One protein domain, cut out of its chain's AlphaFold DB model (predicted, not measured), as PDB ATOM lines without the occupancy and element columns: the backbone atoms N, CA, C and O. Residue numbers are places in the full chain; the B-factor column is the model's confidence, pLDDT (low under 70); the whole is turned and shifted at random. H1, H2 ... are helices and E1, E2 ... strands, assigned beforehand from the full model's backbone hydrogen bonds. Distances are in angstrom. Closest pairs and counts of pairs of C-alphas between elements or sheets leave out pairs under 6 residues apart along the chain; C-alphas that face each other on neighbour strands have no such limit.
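What this domain is: This is residues 156 to 219 of the 640 residues of an uncharacterized protein of Lineolata rhizophorae (UniProt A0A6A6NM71). A small sheet of three short strands, E1, E2 and E3, has a short helix, H1, beside its E1 edge and a long helix, H2, that packs on it with residues 199 to 206 alone. From there H2 runs away from the sheet, and residues 214 to 219, of which 214 to 218 belong to H2, stick out. The printed part has 64 residues, with two named helices and three named strands in the order H1 E1 E2 E3 H2; the sheet's order is E1 - E2 - E3, antiparallel throughout, and the class is mixed, helices and strands. The whole is flat and only just compact, close to loose, with a radius of gyration of the C-alphas of 12.5 A and spans of 42 by 26 by 12 A.

Where its parts are: Start at Ile 156 and go on to C-alpha 160 at (24.210, 19.940, 90.442), where H1 begins; it holds residues 160 to 167 and is 10.4 A long. Next come three strands of three residues each: E1, residues 172 to 174, 6.4 A; E2, residues 185 to 187, 6.6 A; and E3, residues 193 to 195, 6.8 A. Find C-alpha 199 at (7.331, 31.772, 79.034); from there H2, residues 199 to 218, runs 28.2 A to C-alpha 218 at (-7.895, 10.426, 89.428).

How they stand to each other: Look first at the sheet, a meander, in which each strand is the antiparallel neighbour of the one before. E1 and E2 form a hairpin at 164 degrees between directions, with N 174 and O 185 within hydrogen-bond range at 2.8 A and N 187 and O 172 at 2.9 A. E2 and E3 form a second hairpin at 163 degrees, with N 186 and O 194 within hydrogen-bond range at 2.8 A. E1 and E3 are the edge strands and are apart. H1 is on the sheet but only grazes it, with residues 162 to 166; the closest C-alphas of H1 and E1 are those of Leu 166 and Leu 172, 6.7 A apart. H2 also is on the sheet and only grazes it, with residues 199 to 206; its closest C-alphas to E2 are those of Glu 202 and Leu 186, 6.9 A apart. H1 and H2 are apart. In H1 and H2 every O i to N i+4 pair is within hydrogen-bond range.

The domain as a whole: The two C-alphas farthest apart are those of Asp 178 and Asn 219, at 42.4 A. Residues 214 to 219, of which 214 to 218 belong to H2, stand free. The printed part has no cut and no long link; the link from E1 to E2, with 10 residues, is short, and the other three are tight. The mean pLDDT of the printed part is 93.0, and no printed residue is under 70.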
ATOM      1  N   ILE A 156      23.705  22.021  76.686       82.31
ATOM      2  CA  ILE A 156      23.147  22.525  77.939       82.31
ATOM      3  C   ILE A 156      23.864  21.862  79.118       82.31
ATOM      4  O   ILE A 156      23.679  20.679  79.409       82.31
ATOM      5  N   ASN A 157      24.687  22.648  79.809       87.75
ATOM      6  CA  ASN A 157      25.389  22.218  81.012       87.75
ATOM      7  C   ASN A 157      24.437  22.304  82.215       87.75
ATOM      8  O   ASN A 157      24.216  23.386  82.753       87.75
ATOM      9  N   LEU A 158      23.878  21.165  82.630       91.56
ATOM     10  CA  LEU A 158      23.077  21.060  83.852       91.56
ATOM     11  C   LEU A 158      23.979  21.173  85.088       91.56
ATOM     12  O   LEU A 158      24.958  20.435  85.217       91.56
ATOM     13  N   THR A 159      23.640  22.061  86.019       93.56
ATOM     14  CA  THR A 159      24.323  22.163  87.314       93.56
ATOM     15  C   THR A 159      23.881  21.050  88.271       93.56
ATOM     16  O   THR A 159      22.865  20.378  88.078       93.56
ATOM     17  N   SER A 160      24.616  20.862  89.371       94.44
ATOM     18  CA  SER A 160      24.210  19.940  90.442       94.44
ATOM     19  C   SER A 160      22.890  20.343  91.115       94.44
ATOM     20  O   SER A 160      22.142  19.468  91.552       94.44
ATOM     21  N   ALA A 161      22.569  21.642  91.157       95.19
ATOM     22  CA  ALA A 161      21.277  22.136  91.628       95.19
ATOM     23  C   ALA A 161      20.147  21.761  90.655       95.19
ATOM     24  O   ALA A 161      19.106  21.265  91.085       95.19
ATOM     25  N   ASP A 162      20.378  21.899  89.349       94.69
ATOM     26  CA  ASP A 162      19.417  21.525  88.308       94.69
ATOM     27  C   ASP A 162      19.076  20.031  88.380       94.69
ATOM     28  O   ASP A 162      17.904  19.656  88.449       94.69
ATOM     29  N   LEU A 163      20.099  19.176  88.485       92.56
ATOM     30  CA  LEU A 163      19.933  17.733  88.688       92.56
ATOM     31  C   LEU A 163      19.158  17.409  89.979       92.56
ATOM     32  O   LEU A 163      18.347  16.480  89.987       92.56
ATOM     33  N   ALA A 164      19.331  18.192  91.049       94.75
ATOM     34  CA  ALA A 164      18.544  18.046  92.272       94.75
ATOM     35  C   ALA A 164      17.067  18.454  92.083       94.75
ATOM     36  O   ALA A 164      16.189  17.762  92.599       94.75
ATOM     37  N   THR A 165      16.759  19.510  91.314       95.12
ATOM     38  CA  THR A 165      15.357  19.880  91.006       95.12
ATOM     39  C   THR A 165      14.649  18.812  90.168       95.12
ATOM     40  O   THR A 165      13.513  18.445  90.474       95.12
ATOM     41  N   LEU A 166      15.349  18.227  89.188       92.56
ATOM     42  CA  LEU A 166      14.859  17.098  88.394       92.56
ATOM     43  C   LEU A 166      14.649  15.847  89.264       92.56
ATOM     44  O   LEU A 166      13.622  15.178  89.145       92.56
ATOM     45  N   GLY A 167      15.557  15.572  90.208       93.25
ATOM     46  CA  GLY A 167      15.394  14.514  91.212       93.25
ATOM     47  C   GLY A 167      14.172  14.710  92.121       93.25
ATOM     48  O   GLY A 167      13.506  13.742  92.484       93.25
ATOM     49  N   GLN A 168      13.812  15.962  92.421       96.19
ATOM     50  CA  GLN A 168      12.576  16.327  93.127       96.19
ATOM     51  C   GLN A 168      11.321  16.328  92.228       96.19
ATOM     52  O   GLN A 168      10.238  16.669  92.702       96.19
ATOM     53  N   LYS A 169      11.443  15.944  90.947       94.81
ATOM     54  CA  LYS A 169      10.384  16.002  89.922       94.81
ATOM     55  C   LYS A 169       9.795  17.404  89.726       94.81
ATOM     56  O   LYS A 169       8.623  17.539  89.378       94.81
ATOM     57  N   GLN A 170      10.590  18.450  89.949       96.19
ATOM     58  CA  GLN A 170      10.197  19.824  89.640       96.19
ATOM     59  C   GLN A 170      10.562  20.166  88.184       96.19
ATOM     60  O   GLN A 170      11.551  19.642  87.668       96.19
ATOM     61  N   PRO A 171       9.778  21.018  87.497       96.81
ATOM     62  CA  PRO A 171      10.072  21.402  86.124       96.81
ATOM     63  C   PRO A 171      11.218  22.415  86.092       96.81
ATOM     64  O   PRO A 171      11.124  23.497  86.674       96.81
ATOM     65  N   LEU A 172      12.287  22.073  85.382       97.31
ATOM     66  CA  LEU A 172      13.485  22.894  85.277       97.31
ATOM     67  C   LEU A 172      13.385  23.824  84.064       97.31
ATOM     68  O   LEU A 172      13.250  23.364  82.929       97.31
ATOM     69  N   ARG A 173      13.495  25.136  84.297       96.12
ATOM     70  CA  ARG A 173      13.588  26.151  83.238       96.12
ATOM     71  C   ARG A 173      15.030  26.601  83.088       96.12
ATOM     72  O   ARG A 173      15.608  27.146  84.022       96.12
ATOM     73  N   ILE A 174      15.570  26.410  81.896       94.50
ATOM     74  CA  ILE A 174      16.937  26.753  81.535       94.50
ATOM     75  C   ILE A 174      16.857  27.955  80.601       94.50
ATOM     76  O   ILE A 174      16.487  27.835  79.431       94.50
ATOM     77  N   ALA A 175      17.164  29.133  81.137       92.56
ATOM     78  CA  ALA A 175      17.393  30.312  80.320       92.56
ATOM     79  C   ALA A 175      18.802  30.216  79.723       92.56
ATOM     80  O   ALA A 175      19.782  30.180  80.468       92.56
ATOM     81  N   GLY A 176      18.905  30.161  78.396       88.31
ATOM     82  CA  GLY A 176      20.190  30.269  77.715       88.31
ATOM     83  C   GLY A 176      20.850  31.638  77.937       88.31
ATOM     84  O   GLY A 176      20.161  32.608  78.279       88.31
ATOM     85  N   PRO A 177      22.178  31.732  77.747       85.19
ATOM     86  CA  PRO A 177      22.973  32.906  78.125       85.19
ATOM     87  C   PRO A 177      22.521  34.195  77.425       85.19
ATOM     88  O   PRO A 177      22.573  35.270  78.017       85.19
ATOM     89  N   ASP A 178      22.017  34.077  76.197       86.56
ATOM     90  CA  ASP A 178      21.590  35.197  75.356       86.56
ATOM     91  C   ASP A 178      20.214  35.769  75.747       86.56
ATOM     92  O   ASP A 178      19.786  36.788  75.201       86.56
ATOM     93  N   GLY A 179      19.444  35.073  76.593       85.44
ATOM     94  CA  GLY A 179      18.039  35.394  76.892       85.44
ATOM     95  C   GLY A 179      17.064  35.242  75.707       85.44
ATOM     96  O   GLY A 179      15.851  35.385  75.888       85.44
ATOM     97  N   ARG A 180      17.565  34.931  74.502       87.81
ATOM     98  CA  ARG A 180      16.791  34.678  73.275       87.81
ATOM     99  C   ARG A 180      15.878  33.464  73.441       87.81
ATOM    100  O   ARG A 180      16.276  32.477  74.056       87.81
ATOM    101  N   LEU A 181      14.691  33.491  72.824       85.62
ATOM    102  CA  LEU A 181      13.730  32.379  72.894       85.62
ATOM    103  C   LEU A 181      14.330  31.047  72.424       85.62
ATOM    104  O   LEU A 181      14.179  30.054  73.122       85.62
ATOM    105  N   SER A 182      15.068  31.039  71.313       85.88
ATOM    106  CA  SER A 182      15.758  29.860  70.766       85.88
ATOM    107  C   SER A 182      16.804  29.249  71.705       85.88
ATOM    108  O   SER A 182      17.110  28.071  71.575       85.88
ATOM    109  N   SER A 183      17.297  30.015  72.685       87.69
ATOM    110  CA  SER A 183      18.222  29.537  73.721       87.69
ATOM    111  C   SER A 183      17.517  29.027  74.995       87.69
ATOM    112  O   SER A 183      18.177  28.540  75.911       87.69
ATOM    113  N   ARG A 184      16.181  29.141  75.095       91.50
ATOM    114  CA  ARG A 184      15.396  28.642  76.240       91.50
ATOM    115  C   ARG A 184      15.066  27.163  76.081       91.50
ATOM    116  O   ARG A 184      14.555  26.744  75.040       91.50
ATOM    117  N   ALA A 185      15.234  26.411  77.165       94.19
ATOM    118  CA  ALA A 185      14.759  25.040  77.280       94.19
ATOM    119  C   ALA A 185      13.963  24.821  78.573       94.19
ATOM    120  O   ALA A 185      14.327  25.293  79.649       94.19
ATOM    121  N   LEU A 186      12.886  24.050  78.469       96.44
ATOM    122  CA  LEU A 186      12.096  23.539  79.580       96.44
ATOM    123  C   LEU A 186      12.287  22.021  79.649       96.44
ATOM    124  O   LEU A 186      11.975  21.311  78.691       96.44
ATOM    125  N   ILE A 187      12.750  21.525  80.795       96.56
ATOM    126  CA  ILE A 187      12.723  20.096  81.118       96.56
ATOM    127  C   ILE A 187      11.514  19.855  82.020       96.56
ATOM    128  O   ILE A 187      11.444  20.357  83.143       96.56
ATOM    129  N   THR A 188      10.521  19.137  81.502       96.25
ATOM    130  CA  THR A 188       9.250  18.910  82.197       96.25
ATOM    131  C   THR A 188       9.385  17.837  83.282       96.25
ATOM    132  O   THR A 188      10.359  17.084  83.326       96.25
ATOM    133  N   THR A 189       8.384  17.715  84.156       93.81
ATOM    134  CA  THR A 189       8.419  16.761  85.283       93.81
ATOM    135  C   THR A 189       8.369  15.294  84.835       93.81
ATOM    136  O   THR A 189       8.780  14.406  85.581       93.81
ATOM    137  N   THR A 190       7.919  15.024  83.602       92.00
ATOM    138  CA  THR A 190       8.013  13.703  82.951       92.00
ATOM    139  C   THR A 190       9.336  13.469  82.205       92.00
ATOM    140  O   THR A 190       9.469  12.463  81.508       92.00
ATOM    141  N   GLY A 191      10.318  14.367  82.339       92.62
ATOM    142  CA  GLY A 191      11.625  14.269  81.681       92.62
ATOM    143  C   GLY A 191      11.606  14.622  80.192       92.62
ATOM    144  O   GLY A 191      12.542  14.279  79.472       92.62
ATOM    145  N   ARG A 192      10.549  15.285  79.699       93.56
ATOM    146  CA  ARG A 192      10.496  15.755  78.307       93.56
ATOM    147  C   ARG A 192      11.293  17.039  78.161       93.56
ATOM    148  O   ARG A 192      11.229  17.912  79.018       93.56
ATOM    149  N   PHE A 193      11.992  17.160  77.045       94.75
ATOM    150  CA  PHE A 193      12.810  18.315  76.710       94.75
ATOM    151  C   PHE A 193      12.100  19.161  75.643       94.75
ATOM    152  O   PHE A 193      11.744  18.643  74.584       94.75
ATOM    153  N   LEU A 194      11.851  20.440  75.935       94.12
ATOM    154  CA  LEU A 194      11.119  21.374  75.074       94.12
ATOM    155  C   LEU A 194      11.942  22.657  74.878       94.12
ATOM    156  O   LEU A 194      12.153  23.399  75.833       94.12
ATOM    157  N   CYS A 195      12.395  22.924  73.653       94.00
ATOM    158  CA  CYS A 195      13.139  24.141  73.299       94.00
ATOM    159  C   CYS A 195      12.251  25.229  72.686       94.00
ATOM    160  O   CYS A 195      11.152  24.954  72.202       94.00
ATOM    161  N   SER A 196      12.783  26.452  72.644       93.25
ATOM    162  CA  SER A 196      12.260  27.581  71.861       93.25
ATOM    163  C   SER A 196      10.867  28.086  72.259       93.25
ATOM    164  O   SER A 196      10.233  28.814  71.495       93.25
ATOM    165  N   LEU A 197      10.389  27.728  73.454       90.94
ATOM    166  CA  LEU A 197       9.102  28.175  73.983       90.94
ATOM    167  C   LEU A 197       9.197  29.583  74.584       90.94
ATOM    168  O   LEU A 197      10.166  29.929  75.263       90.94
ATOM    169  N   SER A 198       8.145  30.384  74.410       94.19
ATOM    170  CA  SER A 198       7.941  31.567  75.248       94.19
ATOM    171  C   SER A 198       7.498  31.167  76.658       94.19
ATOM    172  O   SER A 198       6.919  30.101  76.875       94.19
ATOM    173  N   GLN A 199       7.703  32.047  77.640       93.00
ATOM    174  CA  GLN A 199       7.331  31.772  79.034       93.00
ATOM    175  C   GLN A 199       5.839  31.433  79.210       93.00
ATOM    176  O   GLN A 199       5.497  30.562  80.002       93.00
ATOM    177  N   ALA A 200       4.956  32.068  78.432       94.25
ATOM    178  CA  ALA A 200       3.521  31.780  78.459       94.25
ATOM    179  C   ALA A 200       3.176  30.399  77.867       94.25
ATOM    180  O   ALA A 200       2.167  29.799  78.239       94.25
ATOM    181  N   GLU A 201       4.002  29.880  76.957       94.81
ATOM    182  CA  GLU A 201       3.868  28.523  76.426       94.81
ATOM    183  C   GLU A 201       4.453  27.496  77.396       94.81
ATOM    184  O   GLU A 201       3.795  26.493  77.647       94.81
ATOM    185  N   GLU A 202       5.610  27.766  78.015       95.31
ATOM    186  CA  GLU A 202       6.146  26.959  79.126       95.31
ATOM    187  C   GLU A 202       5.100  26.786  80.239       95.31
ATOM    188  O   GLU A 202       4.795  25.661  80.633       95.31
ATOM    189  N   ASP A 203       4.508  27.890  80.707       96.56
ATOM    190  CA  ASP A 203       3.479  27.895  81.753       96.56
ATOM    191  C   ASP A 203       2.272  27.032  81.351       96.56
ATOM    192  O   ASP A 203       1.796  26.207  82.134       96.56
ATOM    193  N   ARG A 204       1.820  27.161  80.096       96.69
ATOM    194  CA  ARG A 204       0.703  26.389  79.535       96.69
ATOM    195  C   ARG A 204       1.033  24.903  79.368       96.69
ATOM    196  O   ARG A 204       0.171  24.064  79.622       96.69
ATOM    197  N   TYR A 205       2.254  24.549  78.965       95.81
ATOM    198  CA  TYR A 205       2.697  23.154  78.884       95.81
ATOM    199  C   TYR A 205       2.798  22.510  80.270       95.81
ATOM    200  O   TYR A 205       2.431  21.345  80.418       95.81
ATOM    201  N   LEU A 206       3.217  23.261  81.292       96.62
ATOM    202  CA  LEU A 206       3.250  22.788  82.678       96.62
ATOM    203  C   LEU A 206       1.848  22.658  83.292       96.62
ATOM    204  O   LEU A 206       1.587  21.688  84.002       96.62
ATOM    205  N   GLU A 207       0.918  23.563  82.976       96.50
ATOM    206  CA  GLU A 207      -0.495  23.416  83.352       96.50
ATOM    207  C   GLU A 207      -1.126  22.176  82.694       96.50
ATOM    208  O   GLU A 207      -1.822  21.408  83.364       96.50
ATOM    209  N   LEU A 208      -0.832  21.920  81.413       95.44
ATOM    210  CA  LEU A 208      -1.282  20.719  80.700       95.44
ATOM    211  C   LEU A 208      -0.653  19.433  81.257       95.44
ATOM    212  O   LEU A 208      -1.374  18.459  81.469       95.44
ATOM    213  N   GLU A 209       0.654  19.412  81.541       94.69
ATOM    214  CA  GLU A 209       1.323  18.254  82.154       94.69
ATOM    215  C   GLU A 209       0.731  17.950  83.538       94.69
ATOM    216  O   GLU A 209       0.371  16.803  83.815       94.69
ATOM    217  N   LYS A 210       0.530  18.978  84.373       95.81
ATOM    218  CA  LYS A 210      -0.123  18.845  85.679       95.81
ATOM    219  C   LYS A 210      -1.564  18.347  85.548       95.81
ATOM    220  O   LYS A 210      -1.963  17.449  86.283       95.81
ATOM    221  N   SER A 211      -2.341  18.885  84.608       95.31
ATOM    222  CA  SER A 211      -3.721  18.452  84.351       95.31
ATOM    223  C   SER A 211      -3.787  16.981  83.924       95.31
ATOM    224  O   SER A 211      -4.609  16.220  84.437       95.31
ATOM    225  N   LEU A 212      -2.863  16.542  83.062       93.38
ATOM    226  CA  LEU A 212      -2.731  15.142  82.659       93.38
ATOM    227  C   LEU A 212      -2.356  14.243  83.845       93.38
ATOM    228  O   LEU A 212      -3.029  13.234  84.059       93.38
ATOM    229  N   GLN A 213      -1.363  14.623  84.655       92.00
ATOM    230  CA  GLN A 213      -0.981  13.886  85.867       92.00
ATOM    231  C   GLN A 213      -2.134  13.787  86.872       92.00
ATOM    232  O   GLN A 213      -2.426  12.699  87.366       92.00
ATOM    233  N   GLU A 214      -2.847  14.887  87.125       94.75
ATOM    234  CA  GLU A 214      -4.050  14.883  87.954       94.75
ATOM    235  C   GLU A 214      -5.145  13.978  87.370       94.75
ATOM    236  O   GLU A 214      -5.814  13.272  88.123       94.75
ATOM    237  N   SER A 215      -5.345  13.968  86.049       93.00
ATOM    238  CA  SER A 215      -6.360  13.125  85.402       93.00
ATOM    239  C   SER A 215      -6.031  11.628  85.492       93.00
ATOM    240  O   SER A 215      -6.935  10.827  85.748       93.00
ATOM    241  N   ALA A 216      -4.747  11.271  85.370       91.25
ATOM    242  CA  ALA A 216      -4.230   9.912  85.504       91.25
ATOM    243  C   ALA A 216      -4.274   9.426  86.962       91.25
ATOM    244  O   ALA A 216      -4.715   8.310  87.220       91.25
ATOM    245  N   ALA A 217      -3.915  10.280  87.927       91.75
ATOM    246  CA  ALA A 217      -4.045   9.984  89.355       91.75
ATOM    247  C   ALA A 217      -5.514   9.805  89.787       91.75
ATOM    248  O   ALA A 217      -5.812   8.957  90.626       91.75
ATOM    249  N   LYS A 218      -6.446  10.564  89.190       93.88
ATOM    250  CA  LYS A 218      -7.895  10.426  89.428       93.88
ATOM    251  C   LYS A 218      -8.501   9.194  88.740       93.88
ATOM    252  O   LYS A 218      -9.520   8.699  89.208       93.88
ATOM    253  N   ASN A 219      -7.903   8.696  87.652       90.88
ATOM    254  CA  ASN A 219      -8.410   7.558  86.873       90.88
ATOM    255  C   ASN A 219      -7.288   6.568  86.482       90.88
ATOM    256  O   ASN A 219      -7.023   6.398  85.290       90.88
TER     257      ASN A 219